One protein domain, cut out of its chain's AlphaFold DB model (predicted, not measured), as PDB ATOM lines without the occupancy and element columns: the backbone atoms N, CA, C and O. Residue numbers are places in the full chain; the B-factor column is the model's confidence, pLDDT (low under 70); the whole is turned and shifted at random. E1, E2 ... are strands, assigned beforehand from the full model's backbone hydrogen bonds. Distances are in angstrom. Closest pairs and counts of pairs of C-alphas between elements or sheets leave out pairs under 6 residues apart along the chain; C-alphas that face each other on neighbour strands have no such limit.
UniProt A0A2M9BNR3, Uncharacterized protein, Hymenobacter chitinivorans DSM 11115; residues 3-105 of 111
ATOM      1  N   THR A   3     -32.824 -32.231   8.960       97.88
ATOM      2  CA  THR A   3     -32.355 -30.836   8.990       97.88
ATOM      3  C   THR A   3     -31.603 -30.511   7.713       97.88
ATOM      4  O   THR A   3     -30.602 -31.160   7.405       97.88
ATOM      5  N   LYS A   4     -32.089 -29.504   6.978       98.12
ATOM      6  CA  LYS A   4     -31.422 -28.974   5.788       98.12
ATOM      7  C   LYS A   4     -30.205 -28.149   6.187       98.12
ATOM      8  O   LYS A   4     -30.227 -27.432   7.182       98.12
ATOM      9  N   GLN A   5     -29.166 -28.243   5.380       97.81
ATOM     10  CA  GLN A   5     -27.864 -27.662   5.643       97.81
ATOM     11  C   GLN A   5     -27.539 -26.573   4.618       97.81
ATOM     12  O   GLN A   5     -28.205 -26.462   3.586       97.81
ATOM     13  N   ALA A   6     -26.520 -25.757   4.897       97.19
ATOM     14  CA  ALA A   6     -26.173 -24.606   4.057       97.19
ATOM     15  C   ALA A   6     -25.806 -24.987   2.609       97.19
ATOM     16  O   ALA A   6     -26.125 -24.255   1.680       97.19
ATOM     17  N   ASP A   7     -25.193 -26.157   2.412       95.56
ATOM     18  CA  ASP A   7     -24.819 -26.712   1.102       95.56
ATOM     19  C   ASP A   7     -25.978 -27.431   0.378       95.56
ATOM     20  O   ASP A   7     -25.781 -28.042  -0.671       95.56
ATOM     21  N   GLY A   8     -27.192 -27.387   0.935       97.12
ATOM     22  CA  GLY A   8     -28.377 -28.040   0.380       97.12
ATOM     23  C   GLY A   8     -28.509 -29.531   0.704       97.12
ATOM     24  O   GLY A   8     -29.547 -30.109   0.386       97.12
ATOM     25  N   THR A   9     -27.522 -30.143   1.363       98.50
ATOM     26  CA  THR A   9     -27.645 -31.511   1.884       98.50
ATOM     27  C   THR A   9     -28.498 -31.543   3.155       98.50
ATOM     28  O   THR A   9     -28.897 -30.511   3.705       98.50
ATOM     29  N   PHE A  10     -28.800 -32.747   3.627       98.69
ATOM     30  CA  PHE A  10     -29.589 -32.987   4.823       98.69
ATOM     31  C   PHE A  10     -28.846 -33.892   5.796       98.69
ATOM     32  O   PHE A  10     -28.122 -34.797   5.393       98.69
ATOM     33  N   THR A  11     -29.089 -33.681   7.083       98.62
ATOM     34  CA  THR A  11     -28.718 -34.613   8.153       98.62
ATOM     35  C   THR A  11     -29.976 -35.242   8.735       98.62
ATOM     36  O   THR A  11     -31.002 -34.564   8.855       98.62
ATOM     37  N   ILE A  12     -29.891 -36.501   9.164       98.50
ATOM     38  CA  ILE A  12     -30.978 -37.207   9.857       98.50
ATOM     39  C   ILE A  12     -30.524 -37.475  11.295       98.50
ATOM     40  O   ILE A  12     -29.805 -38.432  11.561       98.50
ATOM     41  N   GLY A  13     -30.896 -36.592  12.221       98.06
ATOM     42  CA  GLY A  13     -30.514 -36.674  13.634       98.06
ATOM     43  C   GLY A  13     -31.440 -37.569  14.457       98.06
ATOM     44  O   GLY A  13     -32.659 -37.555  14.261       98.06
ATOM     45  N   SER A  14     -30.886 -38.308  15.411       97.88
ATOM     46  CA  SER A  14     -31.657 -39.017  16.431       97.88
ATOM     47  C   SER A  14     -32.325 -38.025  17.383       97.88
ATOM     48  O   SER A  14     -31.696 -37.075  17.843       97.88
ATOM     49  N   ILE A  15     -33.602 -38.253  17.694       95.75
ATOM     50  CA  ILE A  15     -34.318 -37.473  18.718       95.75
ATOM     51  C   ILE A  15     -33.954 -37.987  20.118       95.75
ATOM     52  O   ILE A  15     -33.768 -37.198  21.037       95.75
ATOM     53  N   ALA A  16     -33.803 -39.306  20.270       97.12
ATOM     54  CA  ALA A  16     -33.499 -39.940  21.553       97.12
ATOM     55  C   ALA A  16     -32.046 -39.726  22.013       97.12
ATOM     56  O   ALA A  16     -31.766 -39.770  23.208       97.12
ATOM     57  N   PHE A  17     -31.123 -39.497  21.074       97.88
ATOM     58  CA  PHE A  17     -29.691 -39.352  21.347       97.88
ATOM     59  C   PHE A  17     -29.164 -38.060  20.704       97.88
ATOM     60  O   PHE A  17     -28.727 -38.088  19.549       97.88
ATOM     61  N   PRO A  18     -29.223 -36.914  21.410       97.44
ATOM     62  CA  PRO A  18     -28.776 -35.633  20.873       97.44
ATOM     63  C   PRO A  18     -27.328 -35.673  20.373       97.44
ATOM     64  O   PRO A  18     -26.437 -36.200  21.037       97.44
ATOM     65  N   GLY A  19     -27.095 -35.107  19.188       97.69
ATOM     66  CA  GLY A  19     -25.780 -35.097  18.538       97.69
ATOM     67  C   GLY A  19     -25.422 -36.384  17.788       97.69
ATOM     68  O   GLY A  19     -24.374 -36.412  17.147       97.69
ATOM     69  N   VAL A  20     -26.270 -37.420  17.823       98.69
ATOM     70  CA  VAL A  20     -26.107 -38.639  17.017       98.69
ATOM     71  C   VAL A  20     -26.914 -38.527  15.726       98.69
ATOM     72  O   VAL A  20     -28.107 -38.220  15.753       98.69
ATOM     73  N   TYR A  21     -26.281 -38.821  14.598       98.75
ATOM     74  CA  TYR A  21     -26.862 -38.735  13.260       98.75
ATOM     75  C   TYR A  21     -26.759 -40.074  12.535       98.75
ATOM     76  O   TYR A  21     -25.870 -40.874  12.821       98.75
ATOM     77  N   LEU A  22     -27.673 -40.319  11.595       98.69
ATOM     78  CA  LEU A  22     -27.565 -41.436  10.665       98.69
ATOM     79  C   LEU A  22     -26.291 -41.272   9.833       98.69
ATOM     80  O   LEU A  22     -26.092 -40.234   9.209       98.69
ATOM     81  N   ARG A  23     -25.477 -42.319   9.797       98.69
ATOM     82  CA  ARG A  23     -24.240 -42.415   9.033       98.69
ATOM     83  C   ARG A  23     -24.366 -43.526   8.004       98.69
ATOM     84  O   ARG A  23     -24.856 -44.609   8.327       98.69
ATOM     85  N   LEU A  24     -23.868 -43.276   6.796       98.56
ATOM     86  CA  LEU A  24     -23.753 -44.277   5.738       98.56
ATOM     87  C   LEU A  24     -22.297 -44.400   5.278       98.56
ATOM     88  O   LEU A  24     -21.742 -43.499   4.653       98.56
ATOM     89  N   ASP A  25     -21.694 -45.549   5.567       97.94
ATOM     90  CA  ASP A  25     -20.400 -45.946   5.021       97.94
ATOM     91  C   ASP A  25     -20.590 -46.595   3.649       97.94
ATOM     92  O   ASP A  25     -20.995 -47.756   3.543       97.94
ATOM     93  N   GLY A  26     -20.324 -45.814   2.605       96.88
ATOM     94  CA  GLY A  26     -20.422 -46.235   1.210       96.88
ATOM     95  C   GLY A  26     -19.092 -46.651   0.587       96.88
ATOM     96  O   GLY A  26     -19.017 -46.803  -0.633       96.88
ATOM     97  N   ARG A  27     -18.022 -46.797   1.380       96.12
ATOM     98  CA  ARG A  27     -16.691 -47.087   0.833       96.12
ATOM     99  C   ARG A  27     -16.704 -48.400   0.049       96.12
ATOM    100  O   ARG A  27     -17.180 -49.419   0.537       96.12
ATOM    101  N   ASN A  28     -16.116 -48.368  -1.146       91.50
ATOM    102  CA  ASN A  28     -15.985 -49.503  -2.069       91.50
ATOM    103  C   ASN A  28     -17.305 -50.048  -2.646       91.50
ATOM    104  O   ASN A  28     -17.322 -51.148  -3.195       91.50
ATOM    105  N   ILE A  29     -18.408 -49.300  -2.560       94.75
ATOM    106  CA  ILE A  29     -19.676 -49.688  -3.183       94.75
ATOM    107  C   ILE A  29     -19.745 -49.069  -4.580       94.75
ATOM    108  O   ILE A  29     -20.129 -47.914  -4.739       94.75
ATOM    109  N   THR A  30     -19.359 -49.834  -5.598       93.81
ATOM    110  CA  THR A  30     -19.291 -49.353  -6.992       93.81
ATOM    111  C   THR A  30     -20.350 -49.957  -7.907       93.81
ATOM    112  O   THR A  30     -20.502 -49.517  -9.043       93.81
ATOM    113  N   GLU A  31     -21.070 -50.978  -7.446       95.06
ATOM    114  CA  GLU A  31     -22.058 -51.690  -8.250       95.06
ATOM    115  C   GLU A  31     -23.184 -52.279  -7.403       95.06
ATOM    116  O   GLU A  31     -23.142 -52.308  -6.164       95.06
ATOM    117  N   ARG A  32     -24.242 -52.726  -8.089       93.69
ATOM    118  CA  ARG A  32     -25.409 -53.286  -7.423       93.69
ATOM    119  C   ARG A  32     -25.032 -54.559  -6.659       93.69
ATOM    120  O   ARG A  32     -24.341 -55.415  -7.194       93.69
ATOM    121  N   ASN A  33     -25.576 -54.743  -5.456       92.19
ATOM    122  CA  ASN A  33     -25.371 -55.953  -4.670       92.19
ATOM    123  C   ASN A  33     -26.723 -56.552  -4.244       92.19
ATOM    124  O   ASN A  33     -27.642 -55.850  -3.827       92.19
ATOM    125  N   ALA A  34     -26.885 -57.870  -4.358       85.75
ATOM    126  CA  ALA A  34     -28.164 -58.513  -4.049       85.75
ATOM    127  C   ALA A  34     -28.564 -58.389  -2.565       85.75
ATOM    128  O   ALA A  34     -29.756 -58.317  -2.250       85.75
ATOM    129  N   VAL A  35     -27.590 -58.346  -1.653       84.44
ATOM    130  CA  VAL A  35     -27.811 -58.255  -0.199       84.44
ATOM    131  C   VAL A  35     -27.586 -56.845   0.360       84.44
ATOM    132  O   VAL A  35     -28.098 -56.533   1.432       84.44
ATOM    133  N   GLY A  36     -26.921 -55.968  -0.399       81.31
ATOM    134  CA  GLY A  36     -26.441 -54.672   0.087       81.31
ATOM    135  C   GLY A  36     -25.142 -54.833   0.884       81.31
ATOM    136  O   GLY A  36     -24.890 -55.883   1.469       81.31
ATOM    137  N   VAL A  37     -24.276 -53.820   0.857       86.12
ATOM    138  CA  VAL A  37     -22.898 -53.928   1.394       86.12
ATOM    139  C   VAL A  37     -22.475 -52.745   2.262       86.12
ATOM    140  O   VAL A  37     -21.531 -52.877   3.037       86.12
ATOM    141  N   GLY A  38     -23.165 -51.605   2.172       93.50
ATOM    142  CA  GLY A  38     -22.821 -50.431   2.976       93.50
ATOM    143  C   GLY A  38     -23.237 -50.561   4.429       93.50
ATOM    144  O   GLY A  38     -24.253 -51.181   4.738       93.50
ATOM    145  N   VAL A  39     -22.478 -49.936   5.323       96.56
ATOM    146  CA  VAL A  39     -22.786 -49.952   6.755       96.56
ATOM    147  C   VAL A  39     -23.591 -48.713   7.107       96.56
ATOM    148  O   VAL A  39     -23.119 -47.592   6.925       96.56
ATOM    149  N   VAL A  40     -24.782 -48.922   7.659       97.81
ATOM    150  CA  VAL A  40     -25.637 -47.855   8.186       97.81
ATOM    151  C   VAL A  40     -25.667 -47.948   9.703       97.81
ATOM    152  O   VAL A  40     -25.952 -49.008  10.257       97.81
ATOM    153  N   ASN A  41     -25.352 -46.852  10.386       97.62
ATOM    154  CA  ASN A  41     -25.354 -46.783  11.848       97.62
ATOM    155  C   ASN A  41     -25.562 -45.344  12.347       97.62
ATOM    156  O   ASN A  41     -25.893 -44.454  11.568       97.62
ATOM    157  N   GLY A  42     -25.438 -45.132  13.660       97.94
ATOM    158  CA  GLY A  42     -25.439 -43.805  14.276       97.94
ATOM    159  C   GLY A  42     -24.018 -43.327  14.573       97.94
ATOM    160  O   GLY A  42     -23.199 -44.110  15.052       97.94
ATOM    161  N   GLN A  43     -23.740 -42.046  14.340       98.00
ATOM    162  CA  GLN A  43     -22.448 -41.415  14.611       98.00
ATOM    163  C   GLN A  43     -22.640 -40.097  15.359       98.00
ATOM    164  O   GLN A  43     -23.535 -39.319  15.033       98.00
ATOM    165  N   PHE A  44     -21.807 -39.842  16.372       98.25
ATOM    166  CA  PHE A  44     -21.761 -38.531  17.017       98.25
ATOM    167  C   PHE A  44     -21.093 -37.507  16.093       98.25
ATOM    168  O   PHE A  44     -19.983 -37.753  15.614       98.25
ATOM    169  N   GLY A  45     -21.758 -36.367  15.902       97.62
ATOM    170  CA  GLY A  45     -21.372 -35.329  14.948       97.62
ATOM    171  C   GLY A  45     -21.909 -35.594  13.540       97.62
ATOM    172  O   GLY A  45     -22.156 -36.733  13.158       97.62
ATOM    173  N   ALA A  46     -22.113 -34.517  12.781       95.94
ATOM    174  CA  ALA A  46     -22.566 -34.579  11.397       95.94
ATOM    175  C   ALA A  46     -21.455 -34.093  10.464       95.94
ATOM    176  O   ALA A  46     -21.349 -32.898  10.176       95.94
ATOM    177  N   TYR A  47     -20.623 -35.028  10.015       95.88
ATOM    178  CA  TYR A  47     -19.550 -34.805   9.050       95.88
ATOM    179  C   TYR A  47     -19.959 -35.393   7.699       95.88
ATOM    180  O   TYR A  47     -21.145 -35.576   7.448       95.88
ATOM    181  N   ALA A  48     -19.000 -35.658   6.809       97.75
ATOM    182  CA  ALA A  48     -19.254 -36.050   5.422       97.75
ATOM    183  C   ALA A  48     -20.206 -37.257   5.265       97.75
ATOM    184  O   ALA A  48     -21.051 -37.263   4.373       97.75
ATOM    185  N   TRP A  49     -20.115 -38.260   6.142       98.44
ATOM    186  CA  TRP A  49     -20.842 -39.533   6.003       98.44
ATOM    187  C   TRP A  49     -22.268 -39.498   6.565       98.44
ATOM    188  O   TRP A  49     -23.042 -40.434   6.365       98.44
ATOM    189  N   GLU A  50     -22.628 -38.401   7.229       98.62
ATOM    190  CA  GLU A  50     -23.953 -38.136   7.793       98.62
ATOM    191  C   GLU A  50     -24.755 -37.129   6.944       98.62
ATOM    192  O   GLU A  50     -25.822 -36.656   7.352       98.62
ATOM    193  N   ARG A  51     -24.229 -36.771   5.764       98.56
ATOM    194  CA  ARG A  51     -24.850 -35.859   4.795       98.56
ATOM    195  C   ARG A  51     -25.533 -36.644   3.694       98.56
ATOM    196  O   ARG A  51     -24.923 -37.515   3.074       98.56
ATOM    197  N   PHE A  52     -26.764 -36.257   3.385       98.81
ATOM    198  CA  PHE A  52     -27.578 -36.918   2.375       98.81
ATOM    199  C   PHE A  52     -28.195 -35.934   1.385       98.81
ATOM    200  O   PHE A  52     -28.537 -34.802   1.738       98.81
ATOM    201  N   ARG A  53     -28.376 -36.383   0.144       98.62
ATOM    202  CA  ARG A  53     -29.240 -35.739  -0.849       98.62
ATOM    203  C   ARG A  53     -30.568 -36.484  -0.879       98.62
ATOM    204  O   ARG A  53     -30.599 -37.709  -0.956       98.62
ATOM    205  N   LEU A  54     -31.658 -35.731  -0.778       98.31
ATOM    206  CA  LEU A  54     -33.016 -36.264  -0.830       98.31
ATOM    207  C   LEU A  54     -33.617 -35.891  -2.179       98.31
ATOM    208  O   LEU A  54     -33.825 -34.706  -2.445       98.31
ATOM    209  N   THR A  55     -33.905 -36.893  -3.005       97.69
ATOM    210  CA  THR A  55     -34.469 -36.676  -4.344       97.69
ATOM    211  C   THR A  55     -35.877 -37.259  -4.406       97.69
ATOM    212  O   THR A  55     -36.018 -38.469  -4.205       97.69
ATOM    213  N   PRO A  56     -36.912 -36.435  -4.667       96.19
ATOM    214  CA  PRO A  56     -38.277 -36.919  -4.803       96.19
ATOM    215  C   PRO A  56     -38.462 -37.705  -6.107       96.19
ATOM    216  O   PRO A  56     -37.907 -37.351  -7.147       96.19
ATOM    217  N   ALA A  57     -39.293 -38.738  -6.053       90.38
ATOM    218  CA  ALA A  57     -39.795 -39.481  -7.198       90.38
ATOM    219  C   ALA A  57     -41.232 -39.048  -7.550       90.38
ATOM    220  O   ALA A  57     -41.924 -38.397  -6.764       90.38
ATOM    221  N   ILE A  58     -41.692 -39.424  -8.750       86.62
ATOM    222  CA  ILE A  58     -43.025 -39.071  -9.281       86.62
ATOM    223  C   ILE A  58     -44.177 -39.562  -8.387       86.62
ATOM    224  O   ILE A  58     -45.236 -38.946  -8.343       86.62
ATOM    225  N   ASP A  59     -43.969 -40.660  -7.660       90.38
ATOM    226  CA  ASP A  59     -44.952 -41.299  -6.781       90.38
ATOM    227  C   ASP A  59     -44.944 -40.736  -5.345       90.38
ATOM    228  O   ASP A  59     -45.598 -41.281  -4.450       90.38
ATOM    229  N   GLY A  60     -44.203 -39.645  -5.115       93.00
ATOM    230  CA  GLY A  60     -44.087 -38.983  -3.818       93.00
ATOM    231  C   GLY A  60     -43.145 -39.680  -2.833       93.00
ATOM    232  O   GLY A  60     -43.086 -39.283  -1.668       93.00
ATOM    233  N   THR A  61     -42.418 -40.713  -3.267       97.06
ATOM    234  CA  THR A  61     -41.313 -41.284  -2.488       97.06
ATOM    235  C   THR A  61     -40.035 -40.460  -2.648       97.06
ATOM    236  O   THR A  61     -39.949 -39.561  -3.482       97.06
ATOM    237  N   PHE A  62     -39.049 -40.728  -1.800       98.19
ATOM    238  CA  PHE A  62     -37.740 -40.097  -1.806       98.19
ATOM    239  C   PHE A  62     -36.653 -41.160  -1.798       98.19
ATOM    240  O   PHE A  62     -36.702 -42.104  -1.008       98.19
ATOM    241  N   THR A  63     -35.619 -40.927  -2.595       98.31
ATOM    242  CA  THR A  63     -34.326 -41.585  -2.403       98.31
ATOM    243  C   THR A  63     -33.492 -40.796  -1.400       98.31
ATOM    244  O   THR A  63     -33.604 -39.570  -1.315       98.31
ATOM    245  N   ILE A  64     -32.664 -41.501  -0.630       98.62
ATOM    246  CA  ILE A  64     -31.747 -40.910   0.353       98.62
ATOM    247  C   ILE A  64     -30.328 -41.325  -0.038       98.62
ATOM    248  O   ILE A  64     -29.869 -42.414   0.300       98.62
ATOM    249  N   GLU A  65     -29.658 -40.472  -0.805       98.62
ATOM    250  CA  GLU A  65     -28.315 -40.707  -1.345       98.62
ATOM    251  C   GLU A  65     -27.247 -40.133  -0.411       98.62
ATOM    252  O   GLU A  65     -27.421 -39.035   0.115       98.62
ATOM    253  N   SER A  66     -26.122 -40.826  -0.229       98.50
ATOM    254  CA  SER A  66     -24.950 -40.257   0.442       98.50
ATOM    255  C   SER A  66     -24.418 -39.052  -0.333       98.50
ATOM    256  O   SER A  66     -24.224 -39.106  -1.548       98.50
ATOM    257  N   ALA A  67     -24.133 -37.953   0.366       98.38
ATOM    258  CA  ALA A  67     -23.499 -36.813  -0.280       98.38
ATOM    259  C   ALA A  67     -22.014 -37.067  -0.596       98.38
ATOM    260  O   ALA A  67     -21.531 -36.547  -1.606       98.38
ATOM    261  N   GLU A  68     -21.337 -37.857   0.250       98.31
ATOM    262  CA  GLU A  68     -19.914 -38.219   0.149       98.31
ATOM    263  C   GLU A  68     -19.654 -39.376  -0.822       98.31
ATOM    264  O   GLU A  68     -18.626 -39.398  -1.494       98.31
ATOM    265  N   PHE A  69     -20.580 -40.337  -0.910       98.12
ATOM    266  CA  PHE A  69     -20.464 -41.503  -1.789       98.12
ATOM    267  C   PHE A  69     -21.551 -41.457  -2.877       98.12
ATOM    268  O   PHE A  69     -22.596 -42.095  -2.717       98.12
ATOM    269  N   PRO A  70     -21.349 -40.701  -3.978       97.38
ATOM    270  CA  PRO A  70     -22.333 -40.586  -5.050       97.38
ATOM    271  C   PRO A  70     -22.759 -41.940  -5.614       97.38
ATOM    272  O   PRO A  70     -21.941 -42.838  -5.818       97.38
ATOM    273  N   GLY A  71     -24.051 -42.075  -5.885       97.50
ATOM    274  CA  GLY A  71     -24.670 -43.313  -6.339       97.50
ATOM    275  C   GLY A  71     -24.920 -44.338  -5.233       97.50
ATOM    276  O   GLY A  71     -25.510 -45.375  -5.532       97.50
ATOM    277  N   VAL A  72     -24.522 -44.081  -3.980       98.38
ATOM    278  CA  VAL A  72     -24.797 -44.963  -2.838       98.38
ATOM    279  C   VAL A  72     -25.997 -44.447  -2.051       98.38
ATOM    280  O   VAL A  72     -25.985 -43.341  -1.513       98.38
ATOM    281  N   PHE A  73     -27.021 -45.282  -1.933       98.38
ATOM    282  CA  PHE A  73     -28.298 -44.955  -1.314       98.38
ATOM    283  C   PHE A  73     -28.517 -45.749  -0.029       98.38
ATOM    284  O   PHE A  73     -28.065 -46.892   0.096       98.38
ATOM    285  N   LEU A  74     -29.240 -45.147   0.917       98.25
ATOM    286  CA  LEU A  74     -29.804 -45.860   2.056       98.25
ATOM    287  C   LEU A  74     -30.803 -46.901   1.546       98.25
ATOM    288  O   LEU A  74     -31.691 -46.583   0.760       98.25
ATOM    289  N   ARG A  75     -30.688 -48.124   2.050       97.56
ATOM    290  CA  ARG A  75     -31.559 -49.248   1.728       97.56
ATOM    291  C   ARG A  75     -32.150 -49.833   2.994       97.56
ATOM    292  O   ARG A  75     -31.436 -50.027   3.980       97.56
ATOM    293  N   LEU A  76     -33.431 -50.183   2.939       95.56
ATOM    294  CA  LEU A  76     -34.097 -50.968   3.973       95.56
ATOM    295  C   LEU A  76     -34.515 -52.329   3.403       95.56
ATOM    296  O   LEU A  76     -35.485 -52.441   2.658       95.56
ATOM    297  N   ASP A  77     -33.781 -53.376   3.768       93.50
ATOM    298  CA  ASP A  77     -34.067 -54.751   3.368       93.50
ATOM    299  C   ASP A  77     -34.925 -55.446   4.431       93.50
ATOM    300  O   ASP A  77     -34.441 -55.849   5.489       93.50
ATOM    301  N   GLY A  78     -36.224 -55.559   4.153       91.00
ATOM    302  CA  GLY A  78     -37.203 -56.204   5.031       91.00
ATOM    303  C   GLY A  78     -37.642 -57.593   4.571       91.00
ATOM    304  O   GLY A  78     -38.635 -58.097   5.083       91.00
ATOM    305  N   ARG A  79     -36.965 -58.222   3.599       89.88
ATOM    306  CA  ARG A  79     -37.471 -59.437   2.923       89.88
ATOM    307  C   ARG A  79     -37.791 -60.610   3.848       89.88
ATOM    308  O   ARG A  79     -38.659 -61.417   3.521       89.88
ATOM    309  N   ILE A  80     -37.075 -60.729   4.963       84.12
ATOM    310  CA  ILE A  80     -37.287 -61.808   5.938       84.12
ATOM    311  C   ILE A  80     -38.334 -61.449   7.006       84.12
ATOM    312  O   ILE A  80     -38.745 -62.319   7.765       84.12
ATOM    313  N   SER A  81     -38.806 -60.199   7.040       87.94
ATOM    314  CA  SER A  81     -39.808 -59.714   7.990       87.94
ATOM    315  C   SER A  81     -41.212 -59.907   7.419       87.94
ATOM    316  O   SER A  81     -41.675 -59.110   6.605       87.94
ATOM    317  N   LYS A  82     -41.904 -60.968   7.844       86.75
ATOM    318  CA  LYS A  82     -43.313 -61.221   7.472       86.75
ATOM    319  C   LYS A  82     -44.303 -60.916   8.593       86.75
ATOM    320  O   LYS A  82     -45.499 -60.824   8.346       86.75
ATOM    321  N   GLU A  83     -43.795 -60.743   9.804       90.38
ATOM    322  CA  GLU A  83     -44.553 -60.432  11.006       90.38
ATOM    323  C   GLU A  83     -43.703 -59.571  11.949       90.38
ATOM    324  O   GLU A  83     -42.562 -59.218  11.636       90.38
ATOM    325  N   TYR A  84     -44.279 -59.173  13.081       89.38
ATOM    326  CA  TYR A  84     -43.568 -58.393  14.085       89.38
ATOM    327  C   TYR A  84     -42.497 -59.241  14.781       89.38
ATOM    328  O   TYR A  84     -42.782 -60.312  15.314       89.38
ATOM    329  N   HIS A  85     -41.281 -58.704  14.863       87.81
ATOM    330  CA  HIS A  85     -40.194 -59.267  15.657       87.81
ATOM    331  C   HIS A  85     -39.691 -58.205  16.631       87.81
ATOM    332  O   HIS A  85     -39.278 -57.128  16.203       87.81
ATOM    333  N   ALA A  86     -39.689 -58.508  17.932       89.25
ATOM    334  CA  ALA A  86     -39.312 -57.544  18.974       89.25
ATOM    335  C   ALA A  86     -37.877 -57.005  18.821       89.25
ATOM    336  O   ALA A  86     -37.604 -55.858  19.155       89.25
ATOM    337  N   SER A  87     -36.971 -57.818  18.281       88.31
ATOM    338  CA  SER A  87     -35.583 -57.455  17.969       88.31
ATOM    339  C   SER A  87     -35.396 -56.857  16.567       88.31
ATOM    340  O   SER A  87     -34.275 -56.535  16.185       88.31
ATOM    341  N   GLY A  88     -36.473 -56.742  15.783       87.25
ATOM    342  CA  GLY A  88     -36.421 -56.492  14.345       87.25
ATOM    343  C   GLY A  88     -36.013 -57.732  13.537       87.25
ATOM    344  O   GLY A  88     -35.422 -58.677  14.062       87.25
ATOM    345  N   ALA A  89     -36.357 -57.728  12.248       86.25
ATOM    346  CA  ALA A  89     -35.966 -58.764  11.283       86.25
ATOM    347  C   ALA A  89     -35.413 -58.183   9.969       86.25
ATOM    348  O   ALA A  89     -35.004 -58.925   9.091       86.25
ATOM    349  N   GLY A  90     -35.395 -56.860   9.801       90.50
ATOM    350  CA  GLY A  90     -34.819 -56.214   8.620       90.50
ATOM    351  C   GLY A  90     -33.359 -55.813   8.810       90.50
ATOM    352  O   GLY A  90     -32.796 -55.913   9.898       90.50
ATOM    353  N   THR A  91     -32.747 -55.304   7.746       92.56
ATOM    354  CA  THR A  91     -31.427 -54.663   7.789       92.56
ATOM    355  C   THR A  91     -31.480 -53.318   7.076       92.56
ATOM    356  O   THR A  91     -31.998 -53.222   5.965       92.56
ATOM    357  N   ALA A  92     -30.917 -52.285   7.702       95.44
ATOM    358  CA  ALA A  92     -30.586 -51.039   7.022       95.44
ATOM    359  C   ALA A  92     -29.131 -51.115   6.539       95.44
ATOM    360  O   ALA A  92     -28.241 -51.443   7.324       95.44
ATOM    361  N   ASN A  93     -28.884 -50.849   5.258       96.56
ATOM    362  CA  ASN A  93     -27.545 -50.889   4.666       96.56
ATOM    363  C   ASN A  93     -27.416 -49.900   3.491       96.56
ATOM    364  O   ASN A  93     -28.318 -49.098   3.249       96.56
ATOM    365  N   GLY A  94     -26.266 -49.908   2.812       97.31
ATOM    366  CA  GLY A  94     -26.010 -49.099   1.616       97.31
ATOM    367  C   GLY A  94     -26.025 -49.907   0.318       97.31
ATOM    368  O   GLY A  94     -25.506 -51.030   0.275       97.31
ATOM    369  N   GLN A  95     -26.554 -49.304  -0.749       97.00
ATOM    370  CA  GLN A  95     -26.697 -49.905  -2.077       97.00
ATOM    371  C   GLN A  95     -26.264 -48.934  -3.188       97.00
ATOM    372  O   GLN A  95     -26.681 -47.783  -3.186       97.00
ATOM    373  N   PHE A  96     -25.473 -49.395  -4.164       97.44
ATOM    374  CA  PHE A  96     -25.282 -48.658  -5.417       97.44
ATOM    375  C   PHE A  96     -26.558 -48.680  -6.264       97.44
ATOM    376  O   PHE A  96     -27.081 -49.766  -6.547       97.44
ATOM    377  N   GLY A  97     -26.999 -47.504  -6.706       96.19
ATOM    378  CA  GLY A  97     -28.246 -47.307  -7.437       96.19
ATOM    379  C   GLY A  97     -29.481 -47.367  -6.534       96.19
ATOM    380  O   GLY A  97     -29.492 -48.050  -5.513       96.19
ATOM    381  N   ALA A  98     -30.533 -46.658  -6.938       94.81
ATOM    382  CA  ALA A  98     -31.817 -46.666  -6.252       94.81
ATOM    383  C   ALA A  98     -32.827 -47.539  -7.006       94.81
ATOM    384  O   ALA A  98     -33.121 -47.306  -8.181       94.81
ATOM    385  N   TYR A  99     -33.377 -48.530  -6.314       92.69
ATOM    386  CA  TYR A  99     -34.441 -49.419  -6.770       92.69
ATOM    387  C   TYR A  99     -35.595 -49.363  -5.765       92.69
ATOM    388  O   TYR A  99     -35.783 -48.362  -5.083       92.69
ATOM    389  N   SER A 100     -36.408 -50.413  -5.673       93.38
ATOM    390  CA  SER A 100     -37.594 -50.416  -4.815       93.38
ATOM    391  C   SER A 100     -37.301 -50.405  -3.309       93.38
ATOM    392  O   SER A 100     -38.209 -50.086  -2.549       93.38
ATOM    393  N   TRP A 101     -36.091 -50.750  -2.851       95.12
ATOM    394  CA  TRP A 101     -35.762 -50.831  -1.410       95.12
ATOM    395  C   TRP A 101     -35.030 -49.588  -0.887       95.12
ATOM    396  O   TRP A 101     -34.761 -49.477   0.309       95.12
ATOM    397  N   GLU A 102     -34.747 -48.641  -1.782       96.94
ATOM    398  CA  GLU A 102     -34.100 -47.355  -1.513       96.94
ATOM    399  C   GLU A 102     -35.092 -46.176  -1.616       96.94
ATOM    400  O   GLU A 102     -34.684 -45.014  -1.613       96.94
ATOM    401  N   GLN A 103     -36.395 -46.470  -1.721       97.19
ATOM    402  CA  GLN A 103     -37.478 -45.484  -1.765       97.19
ATOM    403  C   GLN A 103     -38.171 -45.387  -0.404       97.19
ATOM    404  O   GLN A 103     -38.638 -46.385   0.145       97.19
ATOM    405  N   PHE A 104     -38.300 -44.167   0.116       97.69
ATOM    406  CA  PHE A 104     -38.890 -43.886   1.424       97.69
ATOM    407  C   PHE A 104     -39.995 -42.838   1.317       97.69
ATOM    408  O   PHE A 104     -39.907 -41.900   0.532       97.69
ATOM    409  N   ARG A 105     -41.025 -42.946   2.158       96.62
ATOM    410  CA  ARG A 105     -41.944 -41.826   2.405       96.62
ATOM    411  C   ARG A 105     -41.457 -41.047   3.616       96.62
ATOM    412  O   ARG A 105     -41.180 -41.637   4.656       96.62
TER     413      ARG A 105
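Overview. This is residues 3 to 105 of the 111 residues of an uncharacterized protein of Hymenobacter chitinivorans DSM 11115 (UniProt A0A2M9BNR3). With little regular structure, the domain is a small, irregular barrel-like ring: the curled antiparallel sheet E2-E3-E7-E6 makes most of it, and the antiparallel hairpin E4-E5 with short E1 spans from E6 back to E2. The printed part has 103 residues, 38 in seven named strands, E1 to E7 in order, with no named helix; its class is all strand. It is compact, with a radius of gyration of the C-alphas of 13.6 A and spans of 40, 31 and 30 A.

Arrangement. E1, residues 10 to 12, and E2, residues 20 to 25, come closest at C-alphas 12 and 22, 5.5 A. E3, residues 38 to 44, pairs with E2, N 21 to O 43 at 2.8 A, and with E7, residues 91 to 96, N 38 to O 94 at 3.1 A. E6, residues 72 to 77, pairs with E7, N 73 to O 95 at 2.8 A. E5, residues 62 to 66, pairs with E4, residues 52 to 56, N 53 to O 65 at 2.8 A. C-alphas 65 and 73 are the closest of E5 and E6, 4.2 A.

Along the chain. E1 begins at C-alpha 10, (-29.589, -32.987, 4.823); E3 is 18.4 A long; E7, 15.8 A, ends at C-alpha 96, (-25.282, -48.658, -5.417).

Size, cuts and confidence. Links E2 to E3 and E6 to E7 are long. The printed part has no cut, and no printed residue is under 70 in pLDDT.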